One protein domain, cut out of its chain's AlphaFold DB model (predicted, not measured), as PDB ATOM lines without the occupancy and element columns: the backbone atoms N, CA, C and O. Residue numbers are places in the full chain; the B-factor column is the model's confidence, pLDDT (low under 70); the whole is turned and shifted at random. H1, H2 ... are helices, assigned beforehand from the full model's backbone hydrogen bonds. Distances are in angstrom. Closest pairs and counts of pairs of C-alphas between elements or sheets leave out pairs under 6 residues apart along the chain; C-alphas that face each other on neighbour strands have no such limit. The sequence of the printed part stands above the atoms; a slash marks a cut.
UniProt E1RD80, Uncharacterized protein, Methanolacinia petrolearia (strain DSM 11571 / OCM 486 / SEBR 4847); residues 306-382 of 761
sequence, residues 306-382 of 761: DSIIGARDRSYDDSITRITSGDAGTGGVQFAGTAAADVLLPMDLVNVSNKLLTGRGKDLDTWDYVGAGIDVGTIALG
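This is residues 306 to 382 of the 761 residues of an uncharacterized protein of Methanolacinia petrolearia (strain DSM 11571 / OCM 486 / SEBR 4847) (UniProt E1RD80). Look first for two pairs of helices set one after the other along the longest axis: a helical hairpin of H1 and H2 makes one half, and H3 with H4, set steeply to each other, makes the other half. The two halves have few close C-alphas between them, and H4 stands nearly at a right angle to H2, near the end of H2 at Asp 342. You will find 77 printed residues with four named helices, in the order H1, H2, H3, H4, and no named strand; the class is all helix. The printed part is only just compact, close to loose, with a radius of gyration of the C-alphas of 13.3 A. Its outline is elongated, with spans of 42 by 24 by 19 A.

Begin with the longest helix, H1, residues 306 to 325. Find C-alpha 306 at (24.005, 50.808, 1.064); from there H1 runs 28.2 A to C-alpha 325 at (50.397, 57.768, -5.840), so watch x rise along it. After Gly 326 and Asp 327, H2 takes residues 328 to 342 and measures 20.6 A from first to last C-alpha; x falls from C-alpha 328 at (50.987, 59.145, 1.894) to C-alpha 342 at (34.277, 52.105, 11.741). Go on to residues 347 to 357 for H3, which is 14.9 A from Met 347 to Leu 357. The last helix is H4, residues 366 to 382, which runs 23.3 A from Thr 366 to C-alpha 382 at (40.317, 50.057, 19.956); here z is the coordinate to watch.

Start at H1 and look for its partner: H1 and H2 touch, with 23 pairs of C-alphas within 8 A, and their closest C-alphas are those of Ser 319 and Gly 331, 4.1 A apart. They form a hairpin and run opposite ways at a shallow tilt of 25 degrees, with their centres 9.6 A apart. Moving outward from H1, you come to H3, which is close but not clearly touching; the closest C-alphas are those of Ile 309 and Met 347, 7.8 A apart. H1 and H4 are apart. H2 and H3 meet only through their link. From H2, look instead to H4: the two are close but not clearly touching, the closest C-alphas being those of Asp 342 and Asp 375 at 6.5 A, and their lines are about perpendicular at 82 degrees. H3 and H4 touch, with 17 pairs of C-alphas within 8 A and the closest at Leu 349 and Ala 372, 4.2 A apart. These two run opposite ways at a steep tilt of 54 degrees, with their centres 11.7 A apart. In the backbone of H2, H3 and H4, every O i to N i+4 pair is within hydrogen-bond range; in H1, 15 of 16 are.

To see how large the whole is, take the two C-alphas farthest apart, those of Gly 326 and Gly 359, at 42.0 A. The first and last printed C-alphas, those of Asp 306 and Gly 382, are 25.0 A apart. The printed part has no cut. The links from H1 to H2, with 2 residues, and from H2 to H3, with 4, are tight; the link from H3 to H4, with 8, is short. Read the B-factor column for the model's confidence: the mean pLDDT of the printed part is 78.6, and 15 residues are under 70, namely 306 to 308, 340 to 341, 343 to 344, 357 and 376 to 382. H4 has a mean pLDDT of 68, and H1 has 83.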
ATOM      1  N   ASP A 306      23.187  51.064   2.261       65.31
ATOM      2  CA  ASP A 306      24.005  50.808   1.064       65.31
ATOM      3  C   ASP A 306      24.699  52.088   0.549       65.31
ATOM      4  O   ASP A 306      25.850  52.060   0.106       65.31
ATOM      5  N   SER A 307      24.024  53.239   0.646       67.31
ATOM      6  CA  SER A 307      24.572  54.548   0.259       67.31
ATOM      7  C   SER A 307      25.699  55.024   1.189       67.31
ATOM      8  O   SER A 307      26.671  55.624   0.721       67.31
ATOM      9  N   ILE A 308      25.606  54.732   2.493       67.31
ATOM     10  CA  ILE A 308      26.639  55.059   3.490       67.31
ATOM     11  C   ILE A 308      27.856  54.141   3.324       67.31
ATOM     12  O   ILE A 308      28.977  54.647   3.226       67.31
ATOM     13  N   ILE A 309      27.640  52.825   3.208       76.88
ATOM     14  CA  ILE A 309      28.681  51.821   2.919       76.88
ATOM     15  C   ILE A 309      29.433  52.216   1.642       76.88
ATOM     16  O   ILE A 309      30.619  52.546   1.679       76.88
ATOM     17  N   GLY A 310      28.703  52.387   0.536       83.25
ATOM     18  CA  GLY A 310      29.278  52.792  -0.743       83.25
ATOM     19  C   GLY A 310      29.902  54.195  -0.757       83.25
ATOM     20  O   GLY A 310      30.544  54.552  -1.745       83.25
ATOM     21  N   ALA A 311      29.730  55.031   0.274       74.94
ATOM     22  CA  ALA A 311      30.463  56.289   0.446       74.94
ATOM     23  C   ALA A 311      31.758  56.106   1.260       74.94
ATOM     24  O   ALA A 311      32.779  56.712   0.922       74.94
ATOM     25  N   ARG A 312      31.735  55.248   2.287       86.69
ATOM     26  CA  ARG A 312      32.907  54.854   3.081       86.69
ATOM     27  C   ARG A 312      33.928  54.095   2.231       86.69
ATOM     28  O   ARG A 312      35.104  54.449   2.258       86.69
ATOM     29  N   ASP A 313      33.491  53.132   1.425       84.31
ATOM     30  CA  ASP A 313      34.387  52.276   0.632       84.31
ATOM     31  C   ASP A 313      35.179  53.097  -0.392       84.31
ATOM     32  O   ASP A 313      36.399  52.981  -0.505       84.31
ATOM     33  N   ARG A 314      34.508  54.068  -1.029       87.31
ATOM     34  CA  ARG A 314      35.167  55.078  -1.873       87.31
ATOM     35  C   ARG A 314      36.194  55.916  -1.114       87.31
ATOM     36  O   ARG A 314      37.168  56.331  -1.728       87.31
ATOM     37  N   SER A 315      36.025  56.164   0.188       84.81
ATOM     38  CA  SER A 315      37.045  56.839   1.005       84.81
ATOM     39  C   SER A 315      38.256  55.943   1.277       84.81
ATOM     40  O   SER A 315      39.384  56.444   1.276       84.81
ATOM     41  N   TYR A 316      38.057  54.631   1.447       91.88
ATOM     42  CA  TYR A 316      39.161  53.674   1.518       91.88
ATOM     43  C   TYR A 316      39.939  53.617   0.198       91.88
ATOM     44  O   TYR A 316      41.153  53.843   0.220       91.88
ATOM     45  N   ASP A 317      39.266  53.450  -0.942       87.19
ATOM     46  CA  ASP A 317      39.899  53.454  -2.269       87.19
ATOM     47  C   ASP A 317      40.648  54.765  -2.563       87.19
ATOM     48  O   ASP A 317      41.810  54.732  -2.983       87.19
ATOM     49  N   ASP A 318      40.044  55.927  -2.283       89.38
ATOM     50  CA  ASP A 318      40.704  57.235  -2.411       89.38
ATOM     51  C   ASP A 318      41.969  57.304  -1.542       89.38
ATOM     52  O   ASP A 318      43.011  57.803  -1.975       89.38
ATOM     53  N   SER A 319      41.897  56.807  -0.303       84.94
ATOM     54  CA  SER A 319      43.011  56.861   0.646       84.94
ATOM     55  C   SER A 319      44.184  55.970   0.222       84.94
ATOM     56  O   SER A 319      45.336  56.415   0.248       84.94
ATOM     57  N   ILE A 320      43.902  54.756  -0.264       87.62
ATOM     58  CA  ILE A 320      44.896  53.810  -0.787       87.62
ATOM     59  C   ILE A 320      45.484  54.341  -2.100       87.62
ATOM     60  O   ILE A 320      46.702  54.294  -2.299       87.62
ATOM     61  N   THR A 321      44.660  54.937  -2.964       91.38
ATOM     62  CA  THR A 321      45.094  55.598  -4.205       91.38
ATOM     63  C   THR A 321      46.017  56.784  -3.916       91.38
ATOM     64  O   THR A 321      47.045  56.948  -4.575       91.38
ATOM     65  N   ARG A 322      45.737  57.588  -2.882       82.94
ATOM     66  CA  ARG A 322      46.624  58.679  -2.426       82.94
ATOM     67  C   ARG A 322      47.939  58.147  -1.851       82.94
ATOM     68  O   ARG A 322      49.000  58.629  -2.236       82.94
ATOM     69  N   ILE A 323      47.899  57.110  -1.008       86.81
ATOM     70  CA  ILE A 323      49.111  56.472  -0.457       86.81
ATOM     71  C   ILE A 323      50.004  55.912  -1.577       86.81
ATOM     72  O   ILE A 323      51.214  56.137  -1.562       86.81
ATOM     73  N   THR A 324      49.424  55.217  -2.559       86.94
ATOM     74  CA  THR A 324      50.168  54.576  -3.660       86.94
ATOM     75  C   THR A 324      50.654  55.558  -4.730       86.94
ATOM     76  O   THR A 324      51.727  55.347  -5.293       86.94
ATOM     77  N   SER A 325      49.944  56.669  -4.963       92.38
ATOM     78  CA  SER A 325      50.397  57.768  -5.840       92.38
ATOM     79  C   SER A 325      51.424  58.714  -5.195       92.38
ATOM     80  O   SER A 325      51.943  59.608  -5.865       92.38
ATOM     81  N   GLY A 326      51.771  58.501  -3.921       89.75
ATOM     82  CA  GLY A 326      52.839  59.215  -3.212       89.75
ATOM     83  C   GLY A 326      52.366  60.280  -2.218       89.75
ATOM     84  O   GLY A 326      53.169  60.731  -1.400       89.75
ATOM     85  N   ASP A 327      51.075  60.623  -2.193       90.81
ATOM     86  CA  ASP A 327      50.469  61.432  -1.126       90.81
ATOM     87  C   ASP A 327      50.091  60.558   0.086       90.81
ATOM     88  O   ASP A 327      48.940  60.456   0.524       90.81
ATOM     89  N   ALA A 328      51.111  59.923   0.664       84.62
ATOM     90  CA  ALA A 328      50.987  59.145   1.894       84.62
ATOM     91  C   ALA A 328      50.622  60.007   3.122       84.62
ATOM     92  O   ALA A 328      50.267  59.457   4.165       84.62
ATOM     93  N   GLY A 329      50.698  61.339   3.009       86.00
ATOM     94  CA  GLY A 329      50.253  62.281   4.035       86.00
ATOM     95  C   GLY A 329      48.731  62.381   4.071       86.00
ATOM     96  O   GLY A 329      48.113  61.965   5.050       86.00
ATOM     97  N   THR A 330      48.118  62.881   2.996       85.62
ATOM     98  CA  THR A 330      46.656  63.024   2.919       85.62
ATOM     99  C   THR A 330      45.972  61.662   2.903       85.62
ATOM    100  O   THR A 330      44.998  61.471   3.623       85.62
ATOM    101  N   GLY A 331      46.505  60.692   2.150       91.38
ATOM    102  CA  GLY A 331      45.962  59.335   2.114       91.38
ATOM    103  C   GLY A 331      46.035  58.633   3.472       91.38
ATOM    104  O   GLY A 331      45.057  58.031   3.898       91.38
ATOM    105  N   GLY A 332      47.137  58.787   4.215       86.06
ATOM    106  CA  GLY A 332      47.261  58.233   5.568       86.06
ATOM    107  C   GLY A 332      46.281  58.848   6.574       86.06
ATOM    108  O   GLY A 332      45.745  58.134   7.418       86.06
ATOM    109  N   VAL A 333      46.010  60.155   6.471       79.75
ATOM    110  CA  VAL A 333      45.003  60.840   7.303       79.75
ATOM    111  C   VAL A 333      43.580  60.446   6.902       79.75
ATOM    112  O   VAL A 333      42.750  60.244   7.783       79.75
ATOM    113  N   GLN A 334      43.295  60.293   5.606       84.69
ATOM    114  CA  GLN A 334      41.984  59.854   5.126       84.69
ATOM    115  C   GLN A 334      41.688  58.411   5.558       84.69
ATOM    116  O   GLN A 334      40.642  58.176   6.153       84.69
ATOM    117  N   PHE A 335      42.636  57.485   5.373       89.81
ATOM    118  CA  PHE A 335      42.521  56.093   5.824       89.81
ATOM    119  C   PHE A 335      42.256  56.012   7.335       89.81
ATOM    120  O   PHE A 335      41.335  55.334   7.776       89.81
ATOM    121  N   ALA A 336      43.033  56.750   8.139       76.81
ATOM    122  CA  ALA A 336      42.853  56.790   9.589       76.81
ATOM    123  C   ALA A 336      41.533  57.459  10.016       76.81
ATOM    124  O   ALA A 336      40.989  57.107  11.056       76.81
ATOM    125  N   GLY A 337      41.017  58.410   9.230       79.94
ATOM    126  CA  GLY A 337      39.714  59.034   9.456       79.94
ATOM    127  C   GLY A 337      38.547  58.089   9.169       79.94
ATOM    128  O   GLY A 337      37.590  58.076   9.937       79.94
ATOM    129  N   THR A 338      38.642  57.277   8.112       81.25
ATOM    130  CA  THR A 338      37.645  56.244   7.792       81.25
ATOM    131  C   THR A 338      37.674  55.119   8.831       81.25
ATOM    132  O   THR A 338      36.659  54.886   9.477       81.25
ATOM    133  N   ALA A 339      38.846  54.558   9.143       72.75
ATOM    134  CA  ALA A 339      38.982  53.521  10.174       72.75
ATOM    135  C   ALA A 339      38.562  53.983  11.587       72.75
ATOM    136  O   ALA A 339      38.128  53.177  12.405       72.75
ATOM    137  N   ALA A 340      38.669  55.279  11.899       62.47
ATOM    138  CA  ALA A 340      38.164  55.833  13.157       62.47
ATOM    139  C   ALA A 340      36.631  56.003  13.190       62.47
ATOM    140  O   ALA A 340      36.077  56.146  14.279       62.47
ATOM    141  N   ALA A 341      35.954  56.000  12.037       66.81
ATOM    142  CA  ALA A 341      34.495  55.956  11.962       66.81
ATOM    143  C   ALA A 341      33.974  54.526  12.175       66.81
ATOM    144  O   ALA A 341      33.027  54.345  12.933       66.81
ATOM    145  N   ASP A 342      34.648  53.524  11.605       71.00
ATOM    146  CA  ASP A 342      34.277  52.105  11.741       71.00
ATOM    147  C   ASP A 342      34.365  51.623  13.210       71.00
ATOM    148  O   ASP A 342      33.506  50.895  13.696       71.00
ATOM    149  N   VAL A 343      35.315  52.156  13.996       59.91
ATOM    150  CA  VAL A 343      35.386  51.946  15.465       59.91
ATOM    151  C   VAL A 343      34.141  52.442  16.216       59.91
ATOM    152  O   VAL A 343      33.848  51.951  17.305       59.91
ATOM    153  N   LEU A 344      33.430  53.434  15.678       53.94
ATOM    154  CA  LEU A 344      32.215  53.987  16.283       53.94
ATOM    155  C   LEU A 344      30.942  53.305  15.767       53.94
ATOM    156  O   LEU A 344      29.910  53.399  16.429       53.94
ATOM    157  N   LEU A 345      31.005  52.660  14.599       80.69
ATOM    158  CA  LEU A 345      29.895  52.009  13.905       80.69
ATOM    159  C   LEU A 345      30.438  50.797  13.111       80.69
ATOM    160  O   LEU A 345      30.836  50.982  11.958       80.69
ATOM    161  N   PRO A 346      30.453  49.574  13.683       79.25
ATOM    162  CA  PRO A 346      30.982  48.369  13.030       79.25
ATOM    163  C   PRO A 346      30.003  47.828  11.973       79.25
ATOM    164  O   PRO A 346      29.341  46.798  12.140       79.25
ATOM    165  N   MET A 347      29.845  48.599  10.898       81.00
ATOM    166  CA  MET A 347      28.818  48.399   9.879       81.00
ATOM    167  C   MET A 347      29.079  47.189   8.981       81.00
ATOM    168  O   MET A 347      28.115  46.657   8.439       81.00
ATOM    169  N   ASP A 348      30.321  46.719   8.834       85.12
ATOM    170  CA  ASP A 348      30.615  45.535   8.019       85.12
ATOM    171  C   ASP A 348      30.335  44.255   8.786       85.12
ATOM    172  O   ASP A 348      29.764  43.324   8.226       85.12
ATOM    173  N   LEU A 349      30.633  44.219  10.085       76.31
ATOM    174  CA  LEU A 349      30.204  43.121  10.946       76.31
ATOM    175  C   LEU A 349      28.670  43.007  10.969       76.31
ATOM    176  O   LEU A 349      28.132  41.901  10.871       76.31
ATOM    177  N   VAL A 350      27.958  44.140  11.018       77.56
ATOM    178  CA  VAL A 350      26.489  44.186  10.912       77.56
ATOM    179  C   VAL A 350      26.005  43.778   9.514       77.56
ATOM    180  O   VAL A 350      25.066  42.993   9.413       77.56
ATOM    181  N   ASN A 351      26.643  44.240   8.434       87.38
ATOM    182  CA  ASN A 351      26.273  43.891   7.057       87.38
ATOM    183  C   ASN A 351      26.509  42.402   6.754       87.38
ATOM    184  O   ASN A 351      25.626  41.744   6.206       87.38
ATOM    185  N   VAL A 352      27.645  41.836   7.179       89.56
ATOM    186  CA  VAL A 352      27.928  40.396   7.087       89.56
ATOM    187  C   VAL A 352      26.889  39.596   7.865       89.56
ATOM    188  O   VAL A 352      26.300  38.670   7.311       89.56
ATOM    189  N   SER A 353      26.598  39.988   9.108       73.06
ATOM    190  CA  SER A 353      25.582  39.320   9.932       73.06
ATOM    191  C   SER A 353      24.196  39.380   9.281       73.06
ATOM    192  O   SER A 353      23.545  38.352   9.131       73.06
ATOM    193  N   ASN A 354      23.773  40.552   8.800       85.94
ATOM    194  CA  ASN A 354      22.498  40.749   8.108       85.94
ATOM    195  C   ASN A 354      22.406  39.919   6.813       85.94
ATOM    196  O   ASN A 354      21.420  39.217   6.592       85.94
ATOM    197  N   LYS A 355      23.445  39.935   5.966       91.19
ATOM    198  CA  LYS A 355      23.500  39.123   4.739       91.19
ATOM    199  C   LYS A 355      23.467  37.621   5.042       91.19
ATOM    200  O   LYS A 355      22.824  36.884   4.302       91.19
ATOM    201  N   LEU A 356      24.109  37.151   6.115       76.56
ATOM    202  CA  LEU A 356      24.026  35.746   6.537       76.56
ATOM    203  C   LEU A 356      22.619  35.389   7.046       76.56
ATOM    204  O   LEU A 356      22.014  34.450   6.529       76.56
ATOM    205  N   LEU A 357      22.079  36.162   7.993       67.38
ATOM    206  CA  LEU A 357      20.773  35.920   8.625       67.38
ATOM    207  C   LEU A 357      19.602  35.996   7.632       67.38
ATOM    208  O   LEU A 357      18.668  35.207   7.719       67.38
ATOM    209  N   THR A 358      19.669  36.882   6.632       81.88
ATOM    210  CA  THR A 358      18.646  36.998   5.571       81.88
ATOM    211  C   THR A 358      18.803  35.977   4.432       81.88
ATOM    212  O   THR A 358      18.159  36.104   3.390       81.88
ATOM    213  N   GLY A 359      19.684  34.977   4.568       82.94
ATOM    214  CA  GLY A 359      19.948  33.973   3.525       82.94
ATOM    215  C   GLY A 359      20.679  34.519   2.287       82.94
ATOM    216  O   GLY A 359      20.888  33.803   1.306       82.94
ATOM    217  N   ARG A 360      21.120  35.780   2.328       92.06
ATOM    218  CA  ARG A 360      21.883  36.475   1.281       92.06
ATOM    219  C   ARG A 360      23.393  36.223   1.367       92.06
ATOM    220  O   ARG A 360      24.168  36.972   0.786       92.06
ATOM    221  N   GLY A 361      23.845  35.146   2.017       83.19
ATOM    222  CA  GLY A 361      25.274  34.833   2.190       83.19
ATOM    223  C   GLY A 361      26.072  34.632   0.888       83.19
ATOM    224  O   GLY A 361      27.296  34.670   0.902       83.19
ATOM    225  N   LYS A 362      25.389  34.459  -0.252       86.88
ATOM    226  CA  LYS A 362      25.963  34.466  -1.614       86.88
ATOM    227  C   LYS A 362      26.246  35.874  -2.179       86.88
ATOM    228  O   LYS A 362      26.946  35.988  -3.179       86.88
ATOM    229  N   ASP A 363      25.692  36.915  -1.558       91.44
ATOM    230  CA  ASP A 363      25.906  38.334  -1.870       91.44
ATOM    231  C   ASP A 363      27.053  38.918  -1.004       91.44
ATOM    232  O   ASP A 363      27.187  40.138  -0.875       91.44
ATOM    233  N   LEU A 364      27.838  38.041  -0.363       90.25
ATOM    234  CA  LEU A 364      29.056  38.369   0.373       90.25
ATOM    235  C   LEU A 364      30.266  38.209  -0.541       90.25
ATOM    236  O   LEU A 364      30.531  37.110  -1.034       90.25
ATOM    237  N   ASP A 365      31.011  39.290  -0.746       89.31
ATOM    238  CA  ASP A 365      32.285  39.241  -1.455       89.31
ATOM    239  C   ASP A 365      33.476  39.116  -0.480       89.31
ATOM    240  O   ASP A 365      33.322  38.943   0.729       89.31
ATOM    241  N   THR A 366      34.704  39.137  -1.002       81.69
ATOM    242  CA  THR A 366      35.905  39.040  -0.150       81.69
ATOM    243  C   THR A 366      36.154  40.313   0.668       81.69
ATOM    244  O   THR A 366      36.826  40.240   1.696       81.69
ATOM    245  N   TRP A 367      35.616  41.465   0.257       85.19
ATOM    246  CA  TRP A 367      35.735  42.722   0.991       85.19
ATOM    247  C   TRP A 367      34.758  42.809   2.158       85.19
ATOM    248  O   TRP A 367      35.198  43.243   3.216       85.19
ATOM    249  N   ASP A 368      33.521  42.310   2.039       89.31
ATOM    250  CA  ASP A 368      32.583  42.193   3.174       89.31
ATOM    251  C   ASP A 368      33.253  41.488   4.379       89.31
ATOM    252  O   ASP A 368      33.264  42.000   5.500       89.31
ATOM    253  N   TYR A 369      33.892  40.334   4.141       75.06
ATOM    254  CA  TYR A 369      34.597  39.577   5.185       75.06
ATOM    255  C   TYR A 369      35.878  40.263   5.692       75.06
ATOM    256  O   TYR A 369      36.229  40.111   6.864       75.06
ATOM    257  N   VAL A 370      36.595  41.009   4.842       78.56
ATOM    258  CA  VAL A 370      37.785  41.774   5.259       78.56
ATOM    259  C   VAL A 370      37.385  42.992   6.096       78.56
ATOM    260  O   VAL A 370      38.033  43.249   7.108       78.56
ATOM    261  N   GLY A 371      36.306  43.684   5.730       87.38
ATOM    262  CA  GLY A 371      35.699  44.774   6.494       87.38
ATOM    263  C   GLY A 371      35.238  44.303   7.869       87.38
ATOM    264  O   GLY A 371      35.719  44.807   8.878       87.38
ATOM    265  N   ALA A 372      34.445  43.229   7.941       82.69
ATOM    266  CA  ALA A 372      34.030  42.647   9.221       82.69
ATOM    267  C   ALA A 372      35.224  42.155  10.069       82.69
ATOM    268  O   ALA A 372      35.214  42.268  11.296       82.69
ATOM    269  N   GLY A 373      36.292  41.658   9.433       73.00
ATOM    270  CA  GLY A 373      37.554  41.332  10.106       73.00
ATOM    271  C   GLY A 373      38.296  42.559  10.657       73.00
ATOM    272  O   GLY A 373      38.942  42.465  11.703       73.00
ATOM    273  N   ILE A 374      38.185  43.714   9.993       74.31
ATOM    274  CA  ILE A 374      38.694  45.006  10.469       74.31
ATOM    275  C   ILE A 374      37.809  45.553  11.595       74.31
ATOM    276  O   ILE A 374      38.367  45.999  12.594       74.31
ATOM    277  N   ASP A 375      36.482  45.450  11.513       70.88
ATOM    278  CA  ASP A 375      35.555  45.832  12.589       70.88
ATOM    279  C   ASP A 375      35.855  45.046  13.871       70.88
ATOM    280  O   ASP A 375      36.200  45.632  14.898       70.88
ATOM    281  N   VAL A 376      35.834  43.708  13.806       63.91
ATOM    282  CA  VAL A 376      36.164  42.832  14.945       63.91
ATOM    283  C   VAL A 376      37.575  43.123  15.460       63.91
ATOM    284  O   VAL A 376      37.783  43.279  16.665       63.91
ATOM    285  N   GLY A 377      38.548  43.257  14.554       53.41
ATOM    286  CA  GLY A 377      39.929  43.582  14.899       53.41
ATOM    287  C   GLY A 377      40.087  44.947  15.573       53.41
ATOM    288  O   GLY A 377      40.911  45.085  16.476       53.41
ATOM    289  N   THR A 378      39.296  45.952  15.194       59.72
ATOM    290  CA  THR A 378      39.434  47.330  15.694       59.72
ATOM    291  C   THR A 378      38.498  47.629  16.867       59.72
ATOM    292  O   THR A 378      38.818  48.503  17.664       59.72
ATOM    293  N   ILE A 379      37.457  46.827  17.108       59.44
ATOM    294  CA  ILE A 379      36.825  46.699  18.431       59.44
ATOM    295  C   ILE A 379      37.850  46.094  19.408       59.44
ATOM    296  O   ILE A 379      38.206  46.717  20.413       59.44
ATOM    297  N   ALA A 380      38.420  44.931  19.060       40.66
ATOM    298  CA  ALA A 380      39.378  44.201  19.895       40.66
ATOM    299  C   ALA A 380      40.712  44.942  20.132       40.66
ATOM    300  O   ALA A 380      41.404  44.666  21.111       40.66
ATOM    301  N   LEU A 381      41.086  45.901  19.276       38.88
ATOM    302  CA  LEU A 381      42.272  46.751  19.457       38.88
ATOM    303  C   LEU A 381      41.939  48.184  19.896       38.88
ATOM    304  O   LEU A 381      42.766  48.822  20.550       38.88
ATOM    305  N   GLY A 382      40.755  48.708  19.586       37.94
ATOM    306  CA  GLY A 382      40.317  50.057  19.956       37.94
ATOM    307  C   GLY A 382      40.112  50.195  21.460       37.94
ATOM    308  O   GLY A 382      40.667  51.108  22.073       37.94
TER     309      GLY A 382